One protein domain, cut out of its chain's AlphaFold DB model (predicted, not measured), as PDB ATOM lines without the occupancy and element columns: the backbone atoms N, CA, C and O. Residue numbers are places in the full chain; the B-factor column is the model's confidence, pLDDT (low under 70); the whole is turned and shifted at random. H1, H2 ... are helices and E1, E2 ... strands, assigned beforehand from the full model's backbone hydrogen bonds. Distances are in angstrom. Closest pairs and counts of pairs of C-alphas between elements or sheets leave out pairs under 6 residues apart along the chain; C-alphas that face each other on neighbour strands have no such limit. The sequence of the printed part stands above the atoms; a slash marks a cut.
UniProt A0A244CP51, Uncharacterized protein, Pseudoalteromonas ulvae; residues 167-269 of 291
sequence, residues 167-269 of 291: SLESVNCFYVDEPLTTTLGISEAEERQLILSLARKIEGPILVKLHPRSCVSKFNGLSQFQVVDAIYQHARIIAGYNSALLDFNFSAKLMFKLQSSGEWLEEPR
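AT A GLANCE: This is residues 167 to 269 of the 291 residues of an uncharacterized protein of Pseudoalteromonas ulvae (UniProt A0A244CP51). A strongly twisted sheet of six strands makes the main body, and its two longest strands, E1 and E4, run side by side through its middle and bend sharply at the same place. The later part of H2, residues 194 to 199, packs beside the strands, while H1 sits past the sheet at one end of the longest axis; the small helices H3 and H4 only graze the sheet. The printed part has 103 residues with four named helices and six named strands, in the order E1 H1 H2 E2 H3 E3 E4 H4 E5 E6. The sheet is mixed, in the order E3 E2 E1 E4 E5 E6, and the class is mixed, helices and strands. The whole is compact, with a radius of gyration of the C-alphas of 12.4 A and spans of 35 by 25 by 25 A.

IN THESE COORDINATES: E1, residues 167 to 176, begins at C-alpha 167 (86.997, -85.589, 61.932), bends by 117 degrees at residue 170 and measures 14.5 A. H1 is residues 180 to 184, and H2, residues 188 to 199, is 16.5 A long. E2 is residues 206 to 209, H3 residues 216 to 219 and E3 residues 225 to 227. E4, residues 231 to 240, is 13.4 A long and bends by 127 degrees at residue 234. H4 is residues 244 to 247. E5, residues 254 to 258, is 13.2 A long, and E6, residues 264 to 268, is 13.1 A long and ends at C-alpha 268 (66.773, -89.024, 52.702).

HOW THE PARTS SIT: E1 and E4 are parallel, with N 171 and O 234 3.1 A apart, within hydrogen-bond range. E2 is parallel to E1 (N 207 and O 173, 3.0 A), and the edge strand E3 is parallel to E2 (N 226 and O 206, 2.9 A). On the other side of E4 from E1, E5 is parallel to E4 (N 256 and O 238, 2.8 A). E5 and the edge strand E6 form an antiparallel hairpin (N 257 and O 265, 2.8 A). Three strand-helix-strand units, each two parallel neighbour strands with helices between, are E1, H1 H2, E2; E2, H3, E3; and E4, H4, E5; each crossover is right-handed. H2 is on the sheet at a height of 9.1 A, over none of its strands; its closest C-alphas to E6 are those of Leu 198 and Trp 264, 6.9 A. H1 is not on the sheet and only just touches H2, with 3 pairs of C-alphas within 8 A, the closest Thr 181 and Glu 188 at 6.0 A. Every O i to N i+4 pair is within hydrogen-bond range in H1 and H2; H3 and H4 are too short for one.

THE WHOLE: The C-alphas farthest apart are those of Leu 168 and Ser 187, 35.3 A. The printed part has no cut, and no link is long. The mean pLDDT of the printed part is 93.1, and no printed residue is under 70.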
ATOM      1  N   SER A 167      87.194 -84.749  60.756       96.25
ATOM      2  CA  SER A 167      86.997 -85.589  61.932       96.25
ATOM      3  C   SER A 167      86.206 -86.844  61.570       96.25
ATOM      4  O   SER A 167      85.156 -86.778  60.919       96.25
ATOM      5  N   LEU A 168      86.706 -87.987  62.041       95.75
ATOM      6  CA  LEU A 168      86.031 -89.286  61.973       95.75
ATOM      7  C   LEU A 168      85.207 -89.581  63.239       95.75
ATOM      8  O   LEU A 168      84.649 -90.668  63.388       95.75
ATOM      9  N   GLU A 169      85.109 -88.634  64.169       96.25
ATOM     10  CA  GLU A 169      84.236 -88.793  65.327       96.25
ATOM     11  C   GLU A 169      82.766 -88.809  64.898       96.25
ATOM     12  O   GLU A 169      82.330 -88.055  64.022       96.25
ATOM     13  N   SER A 170      81.988 -89.692  65.525       95.94
ATOM     14  CA  SER A 170      80.561 -89.812  65.245       95.94
ATOM     15  C   SER A 170      79.771 -88.775  66.031       95.94
ATOM     16  O   SER A 170      79.894 -88.687  67.250       95.94
ATOM     17  N   VAL A 171      78.922 -88.017  65.337       96.62
ATOM     18  CA  VAL A 171      78.133 -86.930  65.938       96.62
ATOM     19  C   VAL A 171      76.664 -87.051  65.567       96.62
ATOM     20  O   VAL A 171      76.313 -87.620  64.531       96.62
ATOM     21  N   ASN A 172      75.775 -86.528  66.414       94.69
ATOM     22  CA  ASN A 172      74.343 -86.637  66.146       94.69
ATOM     23  C   ASN A 172      73.932 -85.787  64.937       94.69
ATOM     24  O   ASN A 172      73.412 -86.316  63.957       94.69
ATOM     25  N   CYS A 173      74.226 -84.486  64.977       97.62
ATOM     26  CA  CYS A 173      73.931 -83.573  63.885       97.62
ATOM     27  C   CYS A 173      75.127 -82.681  63.556       97.62
ATOM     28  O   CYS A 173      75.752 -82.112  64.452       97.62
ATOM     29  N   PHE A 174      75.381 -82.514  62.259       97.88
ATOM     30  CA  PHE A 174      76.328 -81.543  61.728       97.88
ATOM     31  C   PHE A 174      75.603 -80.557  60.803       97.88
ATOM     32  O   PHE A 174      75.048 -80.925  59.766       97.88
ATOM     33  N   TYR A 175      75.571 -79.292  61.209       97.81
ATOM     34  CA  TYR A 175      74.937 -78.193  60.496       97.81
ATOM     35  C   TYR A 175      75.984 -77.408  59.698       97.81
ATOM     36  O   TYR A 175      76.905 -76.807  60.255       97.81
ATOM     37  N   VAL A 176      75.827 -77.406  58.375       96.38
ATOM     38  CA  VAL A 176      76.587 -76.558  57.456       96.38
ATOM     39  C   VAL A 176      75.869 -75.223  57.339       96.38
ATOM     40  O   VAL A 176      74.820 -75.108  56.699       96.38
ATOM     41  N   ASP A 177      76.443 -74.217  57.981       95.81
ATOM     42  CA  ASP A 177      75.854 -72.897  58.065       95.81
ATOM     43  C   ASP A 177      76.081 -72.065  56.796       95.81
ATOM     44  O   ASP A 177      77.106 -72.175  56.129       95.81
ATOM     45  N   GLU A 178      75.146 -71.160  56.510       93.00
ATOM     46  CA  GLU A 178      75.254 -70.128  55.479       93.00
ATOM     47  C   GLU A 178      74.858 -68.758  56.070       93.00
ATOM     48  O   GLU A 178      74.124 -68.701  57.060       93.00
ATOM     49  N   PRO A 179      75.294 -67.623  55.490       92.06
ATOM     50  CA  PRO A 179      74.904 -66.293  55.958       92.06
ATOM     51  C   PRO A 179      73.486 -65.949  55.469       92.06
ATOM     52  O   PRO A 179      73.317 -65.153  54.532       92.06
ATOM     53  N   LEU A 180      72.466 -66.583  56.065       92.38
ATOM     54  CA  LEU A 180      71.087 -66.626  55.562       92.38
ATOM     55  C   LEU A 180      70.464 -65.237  55.395       92.38
ATOM     56  O   LEU A 180      69.840 -65.004  54.364       92.38
ATOM     57  N   THR A 181      70.719 -64.291  56.305       91.19
ATOM     58  CA  THR A 181      70.317 -62.873  56.171       91.19
ATOM     59  C   THR A 181      70.680 -62.321  54.788       91.19
ATOM     60  O   THR A 181      69.839 -61.799  54.056       91.19
ATOM     61  N   THR A 182      71.935 -62.500  54.363       88.19
ATOM     62  CA  THR A 182      72.405 -61.989  53.062       88.19
ATOM     63  C   THR A 182      72.002 -62.870  51.885       88.19
ATOM     64  O   THR A 182      71.812 -62.359  50.781       88.19
ATOM     65  N   THR A 183      71.888 -64.182  52.101       87.62
ATOM     66  CA  THR A 183      71.596 -65.157  51.044       87.62
ATOM     67  C   THR A 183      70.120 -65.151  50.656       87.62
ATOM     68  O   THR A 183      69.826 -65.146  49.461       87.62
ATOM     69  N   LEU A 184      69.225 -65.103  51.642       87.69
ATOM     70  CA  LEU A 184      67.770 -65.104  51.479       87.69
ATOM     71  C   LEU A 184      67.174 -63.690  51.468       87.69
ATOM     72  O   LEU A 184      66.073 -63.500  50.961       87.69
ATOM     73  N   GLY A 185      67.893 -62.685  51.978       88.12
ATOM     74  CA  GLY A 185      67.351 -61.331  52.113       88.12
ATOM     75  C   GLY A 185      66.353 -61.201  53.264       88.12
ATOM     76  O   GLY A 185      65.406 -60.428  53.154       88.12
ATOM     77  N   ILE A 186      66.551 -61.969  54.332       90.25
ATOM     78  CA  ILE A 186      65.752 -61.926  55.563       90.25
ATOM     79  C   ILE A 186      66.471 -61.105  56.638       90.25
ATOM     80  O   ILE A 186      67.654 -60.801  56.494       90.25
ATOM     81  N   SER A 187      65.771 -60.737  57.704       91.88
ATOM     82  CA  SER A 187      66.341 -60.094  58.891       91.88
ATOM     83  C   SER A 187      67.094 -61.082  59.791       91.88
ATOM     84  O   SER A 187      66.862 -62.291  59.757       91.88
ATOM     85  N   GLU A 188      67.949 -60.562  60.675       92.81
ATOM     86  CA  GLU A 188      68.640 -61.373  61.689       92.81
ATOM     87  C   GLU A 188      67.659 -62.085  62.635       92.81
ATOM     88  O   GLU A 188      67.913 -63.203  63.083       92.81
ATOM     89  N   ALA A 189      66.518 -61.451  62.928       93.62
ATOM     90  CA  ALA A 189      65.467 -62.040  63.749       93.62
ATOM     91  C   ALA A 189      64.831 -63.251  63.055       93.62
ATOM     92  O   ALA A 189      64.650 -64.290  63.689       93.62
ATOM     93  N   GLU A 190      64.542 -63.146  61.756       94.00
ATOM     94  CA  GLU A 190      64.048 -64.266  60.948       94.00
ATOM     95  C   GLU A 190      65.092 -65.384  60.849       94.00
ATOM     96  O   GLU A 190      64.760 -66.542  61.087       94.00
ATOM     97  N   GLU A 191      66.366 -65.059  60.601       95.62
ATOM     98  CA  GLU A 191      67.451 -66.050  60.607       95.62
ATOM     99  C   GLU A 191      67.538 -66.776  61.960       95.62
ATOM    100  O   GLU A 191      67.641 -68.004  62.001       95.62
ATOM    101  N   ARG A 192      67.406 -66.051  63.076       95.56
ATOM    102  CA  ARG A 192      67.368 -66.661  64.411       95.56
ATOM    103  C   ARG A 192      66.166 -67.592  64.583       95.56
ATOM    104  O   ARG A 192      66.320 -68.653  65.187       95.56
ATOM    105  N   GLN A 193      64.992 -67.246  64.052       96.12
ATOM    106  CA  GLN A 193      63.826 -68.138  64.085       96.12
ATOM    107  C   GLN A 193      64.040 -69.410  63.258       96.12
ATOM    108  O   GLN A 193      63.637 -70.484  63.703       96.12
ATOM    109  N   LEU A 194      64.719 -69.324  62.109       96.75
ATOM    110  CA  LEU A 194      65.082 -70.498  61.307       96.75
ATOM    111  C   LEU A 194      66.062 -71.419  62.043       96.75
ATOM    112  O   LEU A 194      65.910 -72.638  62.013       96.75
ATOM    113  N   ILE A 195      67.048 -70.857  62.743       96.56
ATOM    114  CA  ILE A 195      67.985 -71.641  63.562       96.56
ATOM    115  C   ILE A 195      67.242 -72.315  64.728       96.56
ATOM    116  O   ILE A 195      67.433 -73.500  64.994       96.56
ATOM    117  N   LEU A 196      66.341 -71.591  65.397       96.12
ATOM    118  CA  LEU A 196      65.514 -72.142  66.474       96.12
ATOM    119  C   LEU A 196      64.558 -73.238  65.988       96.12
ATOM    120  O   LEU A 196      64.317 -74.201  66.714       96.12
ATOM    121  N   SER A 197      64.002 -73.120  64.781       96.50
ATOM    122  CA  SER A 197      63.122 -74.152  64.226       96.50
ATOM    123  C   SER A 197      63.884 -75.426  63.857       96.50
ATOM    124  O   SER A 197      63.338 -76.512  64.044       96.50
ATOM    125  N   LEU A 198      65.152 -75.316  63.436       96.81
ATOM    126  CA  LEU A 198      66.045 -76.465  63.268       96.81
ATOM    127  C   LEU A 198      66.322 -77.160  64.607       96.81
ATOM    128  O   LEU A 198      66.187 -78.376  64.702       96.81
ATOM    129  N   ALA A 199      66.647 -76.393  65.653       95.50
ATOM    130  CA  ALA A 199      66.886 -76.926  66.998       95.50
ATOM    131  C   ALA A 199      65.709 -77.751  67.534       95.50
ATOM    132  O   ALA A 199      65.912 -78.793  68.144       95.50
ATOM    133  N   ARG A 200      64.468 -77.339  67.252       95.50
ATOM    134  CA  ARG A 200      63.265 -78.090  67.655       95.50
ATOM    135  C   ARG A 200      63.093 -79.429  66.927       95.50
ATOM    136  O   ARG A 200      62.319 -80.254  67.395       95.50
ATOM    137  N   LYS A 201      63.757 -79.632  65.784       95.50
ATOM    138  CA  LYS A 201      63.678 -80.865  64.978       95.50
ATOM    139  C   LYS A 201      64.753 -81.891  65.339       95.50
ATOM    140  O   LYS A 201      64.669 -83.028  64.889       95.50
ATOM    141  N   ILE A 202      65.771 -81.500  66.103       95.19
ATOM    142  CA  ILE A 202      66.931 -82.338  66.405       95.19
ATOM    143  C   ILE A 202      67.101 -82.416  67.916       95.19
ATOM    144  O   ILE A 202      67.145 -81.398  68.597       95.19
ATOM    145  N   GLU A 203      67.255 -83.622  68.444       91.00
ATOM    146  CA  GLU A 203      67.594 -83.818  69.852       91.00
ATOM    147  C   GLU A 203      69.113 -83.738  70.071       91.00
ATOM    148  O   GLU A 203      69.904 -84.252  69.279       91.00
ATOM    149  N   GLY A 204      69.542 -83.119  71.172       92.25
ATOM    150  CA  GLY A 204      70.953 -83.076  71.569       92.25
ATOM    151  C   GLY A 204      71.835 -82.114  70.754       92.25
ATOM    152  O   GLY A 204      71.319 -81.277  70.011       92.25
ATOM    153  N   PRO A 205      73.172 -82.185  70.923       95.56
ATOM    154  CA  PRO A 205      74.104 -81.213  70.352       95.56
ATOM    155  C   PRO A 205      74.096 -81.171  68.818       95.56
ATOM    156  O   PRO A 205      74.074 -82.207  68.148       95.56
ATOM    157  N   ILE A 206      74.186 -79.957  68.276       98.06
ATOM    158  CA  ILE A 206      74.337 -79.659  66.852       98.06
ATOM    159  C   ILE A 206      75.703 -79.001  66.662       98.06
ATOM    160  O   ILE A 206      75.915 -77.860  67.078       98.06
ATOM    161  N   LEU A 207      76.629 -79.709  66.020       98.19
ATOM    162  CA  LEU A 207      77.912 -79.120  65.642       98.19
ATOM    163  C   LEU A 207      77.733 -78.266  64.391       98.19
ATOM    164  O   LEU A 207      77.052 -78.678  63.456       98.19
ATOM    165  N   VAL A 208      78.333 -77.081  64.363       97.81
ATOM    166  CA  VAL A 208      78.120 -76.087  63.310       97.81
ATOM    167  C   VAL A 208      79.429 -75.747  62.627       97.81
ATOM    168  O   VAL A 208      80.332 -75.205  63.263       97.81
ATOM    169  N   LYS A 209      79.499 -75.957  61.312       96.00
ATOM    170  CA  LYS A 209      80.569 -75.389  60.489       96.00
ATOM    171  C   LYS A 209      80.110 -74.067  59.892       96.00
ATOM    172  O   LYS A 209      79.227 -74.044  59.037       96.00
ATOM    173  N   LEU A 210      80.722 -72.969  60.334       93.44
ATOM    174  CA  LEU A 210      80.407 -71.627  59.843       93.44
ATOM    175  C   LEU A 210      80.868 -71.419  58.395       93.44
ATOM    176  O   LEU A 210      82.013 -71.720  58.046       93.44
ATOM    177  N   HIS A 211      80.023 -70.788  57.575       89.94
ATOM    178  CA  HIS A 211      80.491 -70.173  56.332       89.94
ATOM    179  C   HIS A 211      81.466 -69.026  56.679       89.94
ATOM    180  O   HIS A 211      81.167 -68.235  57.574       89.94
ATOM    181  N   PRO A 212      82.550 -68.790  55.908       83.69
ATOM    182  CA  PRO A 212      83.500 -67.676  56.106       83.69
ATOM    183  C   PRO A 212      82.931 -66.242  56.149       83.69
ATOM    184  O   PRO A 212      83.677 -65.279  56.273       83.69
ATOM    185  N   ARG A 213      81.624 -66.077  55.937       84.69
ATOM    186  CA  ARG A 213      80.909 -64.791  55.905       84.69
ATOM    187  C   ARG A 213      79.785 -64.743  56.943       84.69
ATOM    188  O   ARG A 213      79.106 -63.728  57.038       84.69
ATOM    189  N   SER A 214      79.558 -65.837  57.666       89.81
ATOM    190  CA  SER A 214      78.581 -65.912  58.741       89.81
ATOM    191  C   SER A 214      79.160 -65.339  60.026       89.81
ATOM    192  O   SER A 214      80.362 -65.427  60.270       89.81
ATOM    193  N   CYS A 215      78.290 -64.789  60.868       90.31
ATOM    194  CA  CYS A 215      78.658 -64.339  62.203       90.31
ATOM    195  C   CYS A 215      78.312 -65.415  63.239       90.31
ATOM    196  O   CYS A 215      77.188 -65.913  63.250       90.31
ATOM    197  N   VAL A 216      79.244 -65.727  64.143       93.75
ATOM    198  CA  VAL A 216      79.020 -66.678  65.248       93.75
ATOM    199  C   VAL A 216      77.931 -66.210  66.221       93.75
ATOM    200  O   VAL A 216      77.226 -67.032  66.802       93.75
ATOM    201  N   SER A 217      77.729 -64.894  66.355       93.62
ATOM    202  CA  SER A 217      76.812 -64.313  67.344       93.62
ATOM    203  C   SER A 217      75.354 -64.742  67.177       93.62
ATOM    204  O   SER A 217      74.589 -64.687  68.139       93.62
ATOM    205  N   LYS A 218      74.951 -65.218  65.990       94.38
ATOM    206  CA  LYS A 218      73.587 -65.709  65.751       94.38
ATOM    207  C   LYS A 218      73.234 -66.949  66.578       94.38
ATOM    208  O   LYS A 218      72.055 -67.177  66.846       94.38
ATOM    209  N   PHE A 219      74.240 -67.681  67.060       95.69
ATOM    210  CA  PHE A 219      74.080 -68.823  67.963       95.69
ATOM    211  C   PHE A 219      74.152 -68.444  69.452       95.69
ATOM    212  O   PHE A 219      73.977 -69.303  70.314       95.69
ATOM    213  N   ASN A 220      74.357 -67.166  69.794       93.12
ATOM    214  CA  ASN A 220      74.452 -66.738  71.189       93.12
ATOM    215  C   ASN A 220      73.173 -67.085  71.970       93.12
ATOM    216  O   ASN A 220      72.049 -66.798  71.533       93.12
ATOM    217  N   GLY A 221      73.369 -67.692  73.142       91.06
ATOM    218  CA  GLY A 221      72.293 -68.166  74.015       91.06
ATOM    219  C   GLY A 221      71.620 -69.463  73.554       91.06
ATOM    220  O   GLY A 221      70.630 -69.858  74.162       91.06
ATOM    221  N   LEU A 222      72.120 -70.125  72.503       94.12
ATOM    222  CA  LEU A 222      71.604 -71.406  72.017       94.12
ATOM    223  C   LEU A 222      72.588 -72.531  72.372       94.12
ATOM    224  O   LEU A 222      73.416 -72.918  71.554       94.12
ATOM    225  N   SER A 223      72.494 -73.063  73.595       93.12
ATOM    226  CA  SER A 223      73.428 -74.075  74.135       93.12
ATOM    227  C   SER A 223      73.507 -75.372  73.320       93.12
ATOM    228  O   SER A 223      74.481 -76.111  73.430       93.12
ATOM    229  N   GLN A 224      72.494 -75.642  72.497       96.31
ATOM    230  CA  GLN A 224      72.458 -76.790  71.601       96.31
ATOM    231  C   GLN A 224      73.465 -76.683  70.444       96.31
ATOM    232  O   GLN A 224      73.902 -77.711  69.936       96.31
ATOM    233  N   PHE A 225      73.840 -75.471  70.024       97.56
ATOM    234  CA  PHE A 225      74.732 -75.258  68.886       97.56
ATOM    235  C   PHE A 225      76.168 -75.040  69.347       97.56
ATOM    236  O   PHE A 225      76.448 -74.164  70.164       97.56
ATOM    237  N   GLN A 226      77.093 -75.803  68.773       97.12
ATOM    238  CA  GLN A 226      78.521 -75.708  69.059       97.12
ATOM    239  C   GLN A 226      79.272 -75.467  67.756       97.12
ATOM    240  O   GLN A 226      79.261 -76.308  66.861       97.12
ATOM    241  N   VAL A 227      79.904 -74.303  67.624       96.81
ATOM    242  CA  VAL A 227      80.689 -73.983  66.429       96.81
ATOM    243  C   VAL A 227      82.008 -74.745  66.448       96.81
ATOM    244  O   VAL A 227      82.720 -74.730  67.449       96.81
ATOM    245  N   VAL A 228      82.323 -75.382  65.324       95.75
ATOM    246  CA  VAL A 228      83.527 -76.186  65.116       95.75
ATOM    247  C   VAL A 228      84.187 -75.836  63.786       95.75
ATOM    248  O   VAL A 228      83.526 -75.434  62.823       95.75
ATOM    249  N   ASP A 229      85.504 -76.028  63.715       91.19
ATOM    250  CA  ASP A 229      86.271 -75.780  62.495       91.19
ATOM    251  C   ASP A 229      86.467 -77.022  61.619       91.19
ATOM    252  O   ASP A 229      86.618 -76.878  60.402       91.19
ATOM    253  N   ALA A 230      86.382 -78.222  62.193       94.81
ATOM    254  CA  ALA A 230      86.480 -79.476  61.454       94.81
ATOM    255  C   ALA A 230      85.174 -79.836  60.719       94.81
ATOM    256  O   ALA A 230      84.071 -79.437  61.106       94.81
ATOM    257  N   ILE A 231      85.298 -80.642  59.666       95.06
ATOM    258  CA  ILE A 231      84.183 -81.332  59.016       95.06
ATOM    259  C   ILE A 231      84.014 -82.695  59.685       95.06
ATOM    260  O   ILE A 231      84.905 -83.536  59.608       95.06
ATOM    261  N   TYR A 232      82.860 -82.940  60.302       96.12
ATOM    262  CA  TYR A 232      82.561 -84.229  60.931       96.12
ATOM    263  C   TYR A 232      81.919 -85.172  59.920       96.12
ATOM    264  O   TYR A 232      80.725 -85.078  59.632       96.12
ATOM    265  N   GLN A 233      82.717 -86.083  59.364       94.38
ATOM    266  CA  GLN A 233      82.272 -86.987  58.303       94.38
ATOM    267  C   GLN A 233      81.197 -87.966  58.792       94.38
ATOM    268  O   GLN A 233      80.259 -88.279  58.053       94.38
ATOM    269  N   HIS A 234      81.300 -88.413  60.047       95.12
ATOM    270  CA  HIS A 234      80.417 -89.418  60.634       95.12
ATOM    271  C   HIS A 234      79.208 -88.838  61.385       95.12
ATOM    272  O   HIS A 234      78.837 -89.284  62.470       95.12
ATOM    273  N   ALA A 235      78.558 -87.833  60.798       95.06
ATOM    274  CA  ALA A 235      77.301 -87.310  61.321       95.06
ATOM    275  C   ALA A 235      76.126 -88.256  61.014       95.06
ATOM    276  O   ALA A 235      76.043 -88.821  59.920       95.06
ATOM    277  N   ARG A 236      75.182 -88.408  61.953       94.75
ATOM    278  CA  ARG A 236      73.925 -89.148  61.710       94.75
ATOM    279  C   ARG A 236      72.938 -88.323  60.881       94.75
ATOM    280  O   ARG A 236      72.281 -88.869  59.994       94.75
ATOM    281  N   ILE A 237      72.872 -87.023  61.170       96.19
ATOM    282  CA  ILE A 237      72.017 -86.024  60.524       96.19
ATOM    283  C   ILE A 237      72.898 -84.902  59.971       96.19
ATOM    284  O   ILE A 237      73.808 -84.427  60.654       96.19
ATOM    285  N   ILE A 238      72.610 -84.452  58.751       96.88
ATOM    286  CA  ILE A 238      73.171 -83.214  58.197       96.88
ATOM    287  C   ILE A 238      72.080 -82.157  58.102       96.88
ATOM    288  O   ILE A 238      70.943 -82.471  57.773       96.88
ATOM    289  N   ALA A 239      72.417 -80.895  58.336       97.19
ATOM    290  CA  ALA A 239      71.524 -79.781  58.047       97.19
ATOM    291  C   ALA A 239      72.235 -78.711  57.215       97.19
ATOM    292  O   ALA A 239      73.446 -78.538  57.342       97.19
ATOM    293  N   GLY A 240      71.500 -77.972  56.386       95.69
ATOM    294  CA  GLY A 240      72.048 -76.798  55.703       95.69
ATOM    295  C   GLY A 240      71.153 -76.195  54.624       95.69
ATOM    296  O   GLY A 240      70.059 -76.683  54.342       95.69
ATOM    297  N   TYR A 241      71.649 -75.127  53.996       92.19
ATOM    298  CA  TYR A 241      70.979 -74.418  52.904       92.19
ATOM    299  C   TYR A 241      71.877 -74.337  51.664       92.19
ATOM    300  O   TYR A 241      72.788 -73.523  51.637       92.19
ATOM    301  N   ASN A 242      71.626 -75.146  50.628       85.12
ATOM    302  CA  ASN A 242      72.267 -75.039  49.300       85.12
ATOM    303  C   ASN A 242      73.798 -74.790  49.297       85.12
ATOM    304  O   ASN A 242      74.331 -74.156  48.384       85.12
ATOM    305  N   SER A 243      74.507 -75.285  50.313       86.88
ATOM    306  CA  SER A 243      75.953 -75.144  50.442       86.88
ATOM    307  C   SER A 243      76.660 -76.255  49.679       86.88
ATOM    308  O   SER A 243      76.246 -77.408  49.755       86.88
ATOM    309  N   ALA A 244      77.766 -75.945  49.002       83.81
ATOM    310  CA  ALA A 244      78.567 -76.966  48.319       83.81
ATOM    311  C   ALA A 244      79.132 -78.005  49.301       83.81
ATOM    312  O   ALA A 244      79.264 -79.172  48.950       83.81
ATOM    313  N   LEU A 245      79.410 -77.611  50.548       88.56
ATOM    314  CA  LEU A 245      79.898 -78.539  51.567       88.56
ATOM    315  C   LEU A 245      78.860 -79.623  51.905       88.56
ATOM    316  O   LEU A 245      79.243 -80.708  52.326       88.56
ATOM    317  N   LEU A 246      77.564 -79.390  51.655       89.81
ATOM    318  CA  LEU A 246      76.530 -80.414  51.834       89.81
ATOM    319  C   LEU A 246      76.683 -81.592  50.871       89.81
ATOM    320  O   LEU A 246      76.132 -82.646  51.169       89.81
ATOM    321  N   ASP A 247      77.451 -81.456  49.788       86.31
ATOM    322  CA  ASP A 247      77.782 -82.549  48.864       86.31
ATOM    323  C   ASP A 247      78.994 -83.377  49.318       86.31
ATOM    324  O   ASP A 247      79.406 -84.306  48.627       86.31
ATOM    325  N   PHE A 248      79.596 -83.050  50.464       89.12
ATOM    326  CA  PHE A 248      80.689 -83.837  51.027       89.12
ATOM    327  C   PHE A 248      80.228 -85.260  51.377       89.12
ATOM    328  O   PHE A 248      79.042 -85.519  51.589       89.12
ATOM    329  N   ASN A 249      81.164 -86.204  51.462       88.88
ATOM    330  CA  ASN A 249      80.854 -87.613  51.703       88.88
ATOM    331  C   ASN A 249      80.549 -87.917  53.185       88.88
ATOM    332  O   ASN A 249      81.257 -88.687  53.836       88.88
ATOM    333  N   PHE A 250      79.511 -87.281  53.727       91.62
ATOM    334  CA  PHE A 250      78.993 -87.565  55.062       91.62
ATOM    335  C   PHE A 250      78.346 -88.957  55.120       91.62
ATOM    336  O   PHE A 250      77.663 -89.372  54.187       91.62
ATOM    337  N   SER A 251      78.472 -89.663  56.244       91.94
ATOM    338  CA  SER A 251      77.794 -90.958  56.438       91.94
ATOM    339  C   SER A 251      76.303 -90.841  56.768       91.94
ATOM    340  O   SER A 251      75.642 -91.862  56.976       91.94
ATOM    341  N   ALA A 252      75.784 -89.620  56.888       92.19
ATOM    342  CA  ALA A 252      74.404 -89.377  57.268       92.19
ATOM    343  C   ALA A 252      73.431 -90.044  56.290       92.19
ATOM    344  O   ALA A 252      73.662 -90.093  55.085       92.19
ATOM    345  N   LYS A 253      72.309 -90.527  56.820       90.38
ATOM    346  CA  LYS A 253      71.188 -91.032  56.009       90.38
ATOM    347  C   LYS A 253      70.033 -90.038  55.942       90.38
ATOM    348  O   LYS A 253      69.148 -90.191  55.107       90.38
ATOM    349  N   LEU A 254      70.066 -89.023  56.805       94.88
ATOM    350  CA  LEU A 254      69.039 -88.004  56.946       94.88
ATOM    351  C   LEU A 254      69.629 -86.616  56.727       94.88
ATOM    352  O   LEU A 254      70.727 -86.320  57.215       94.88
ATOM    353  N   MET A 255      68.886 -85.761  56.031       95.81
ATOM    354  CA  MET A 255      69.227 -84.360  55.855       95.81
ATOM    355  C   MET A 255      68.031 -83.449  56.146       95.81
ATOM    356  O   MET A 255      66.935 -83.683  55.652       95.81
ATOM    357  N   PHE A 256      68.264 -82.377  56.906       96.88
ATOM    358  CA  PHE A 256      67.355 -81.238  56.992       96.88
ATOM    359  C   PHE A 256      67.828 -80.142  56.040       96.88
ATOM    360  O   PHE A 256      68.819 -79.450  56.296       96.88
ATOM    361  N   LYS A 257      67.116 -79.969  54.929       94.62
ATOM    362  CA  LYS A 257      67.423 -78.950  53.928       94.62
ATOM    363  C   LYS A 257      66.497 -77.757  54.085       94.62
ATOM    364  O   LYS A 257      65.277 -77.887  53.968       94.62
ATOM    365  N   LEU A 258      67.079 -76.585  54.311       94.38
ATOM    366  CA  LEU A 258      66.320 -75.341  54.308       94.38
ATOM    367  C   LEU A 258      65.897 -75.009  52.872       94.38
ATOM    368  O   LEU A 258      66.717 -75.013  51.949       94.38
ATOM    369  N   GLN A 259      64.621 -74.704  52.690       90.00
ATOM    370  CA  GLN A 259      64.056 -74.234  51.432       90.00
ATOM    371  C   GLN A 259      64.078 -72.706  51.360       90.00
ATOM    372  O   GLN A 259      64.158 -72.013  52.374       90.00
ATOM    373  N   SER A 260      63.966 -72.156  50.148       80.12
ATOM    374  CA  SER A 260      63.825 -70.706  49.935       80.12
ATOM    375  C   SER A 260      62.582 -70.118  50.615       80.12
ATOM    376  O   SER A 260      62.587 -68.937  50.949       80.12
ATOM    377  N   SER A 261      61.557 -70.938  50.871       82.06
ATOM    378  CA  SER A 261      60.353 -70.583  51.632       82.06
ATOM    379  C   SER A 261      60.592 -70.373  53.133       82.06
ATOM    380  O   SER A 261      59.688 -69.909  53.821       82.06
ATOM    381  N   GLY A 262      61.778 -70.707  53.657       86.88
ATOM    382  CA  GLY A 262      62.073 -70.627  55.091       86.88
ATOM    383  C   GLY A 262      61.643 -71.864  55.889       86.88
ATOM    384  O   GLY A 262      61.525 -71.798  57.109       86.88
ATOM    385  N   GLU A 263      61.416 -72.999  55.227       91.44
ATOM    386  CA  GLU A 263      61.065 -74.263  55.881       91.44
ATOM    387  C   GLU A 263      62.219 -75.273  55.836       91.44
ATOM    388  O   GLU A 263      62.899 -75.412  54.819       91.44
ATOM    389  N   TRP A 264      62.421 -76.009  56.934       96.00
ATOM    390  CA  TRP A 264      63.316 -77.166  56.980       96.00
ATOM    391  C   TRP A 264      62.576 -78.428  56.552       96.00
ATOM    392  O   TRP A 264      61.761 -78.953  57.317       96.00
ATOM    393  N   LEU A 265      62.908 -78.925  55.364       94.81
ATOM    394  CA  LEU A 265      62.416 -80.203  54.872       94.81
ATOM    395  C   LEU A 265      63.360 -81.328  55.274       94.81
ATOM    396  O   LEU A 265      64.578 -81.202  55.168       94.81
ATOM    397  N   GLU A 266      62.768 -82.418  55.734       95.44
ATOM    398  CA  GLU A 266      63.466 -83.665  56.002       95.44
ATOM    399  C   GLU A 266      63.519 -84.492  54.718       95.44
ATOM    400  O   GLU A 266      62.487 -84.761  54.106       95.44
ATOM    401  N   GLU A 267      64.718 -84.883  54.299       93.50
ATOM    402  CA  GLU A 267      64.924 -85.682  53.096       93.50
ATOM    403  C   GLU A 267      65.943 -86.810  53.335       93.50
ATOM    404  O   GLU A 267      66.904 -86.643  54.101       93.50
ATOM    405  N   PRO A 268      65.758 -87.984  52.696       90.88
ATOM    406  CA  PRO A 268      66.773 -89.024  52.702       90.88
ATOM    407  C   PRO A 268      68.021 -88.519  51.977       90.88
ATOM    408  O   PRO A 268      67.951 -87.955  50.883       90.88
ATOM    409  N   ARG A 269      69.189 -88.752  52.574       83.94
ATOM    410  CA  ARG A 269      70.456 -88.346  51.971       83.94
ATOM    411  C   ARG A 269      70.904 -89.370  50.934       83.94
ATOM    412  O   ARG A 269      71.085 -90.547  51.243       83.94
TER     413      ARG A 269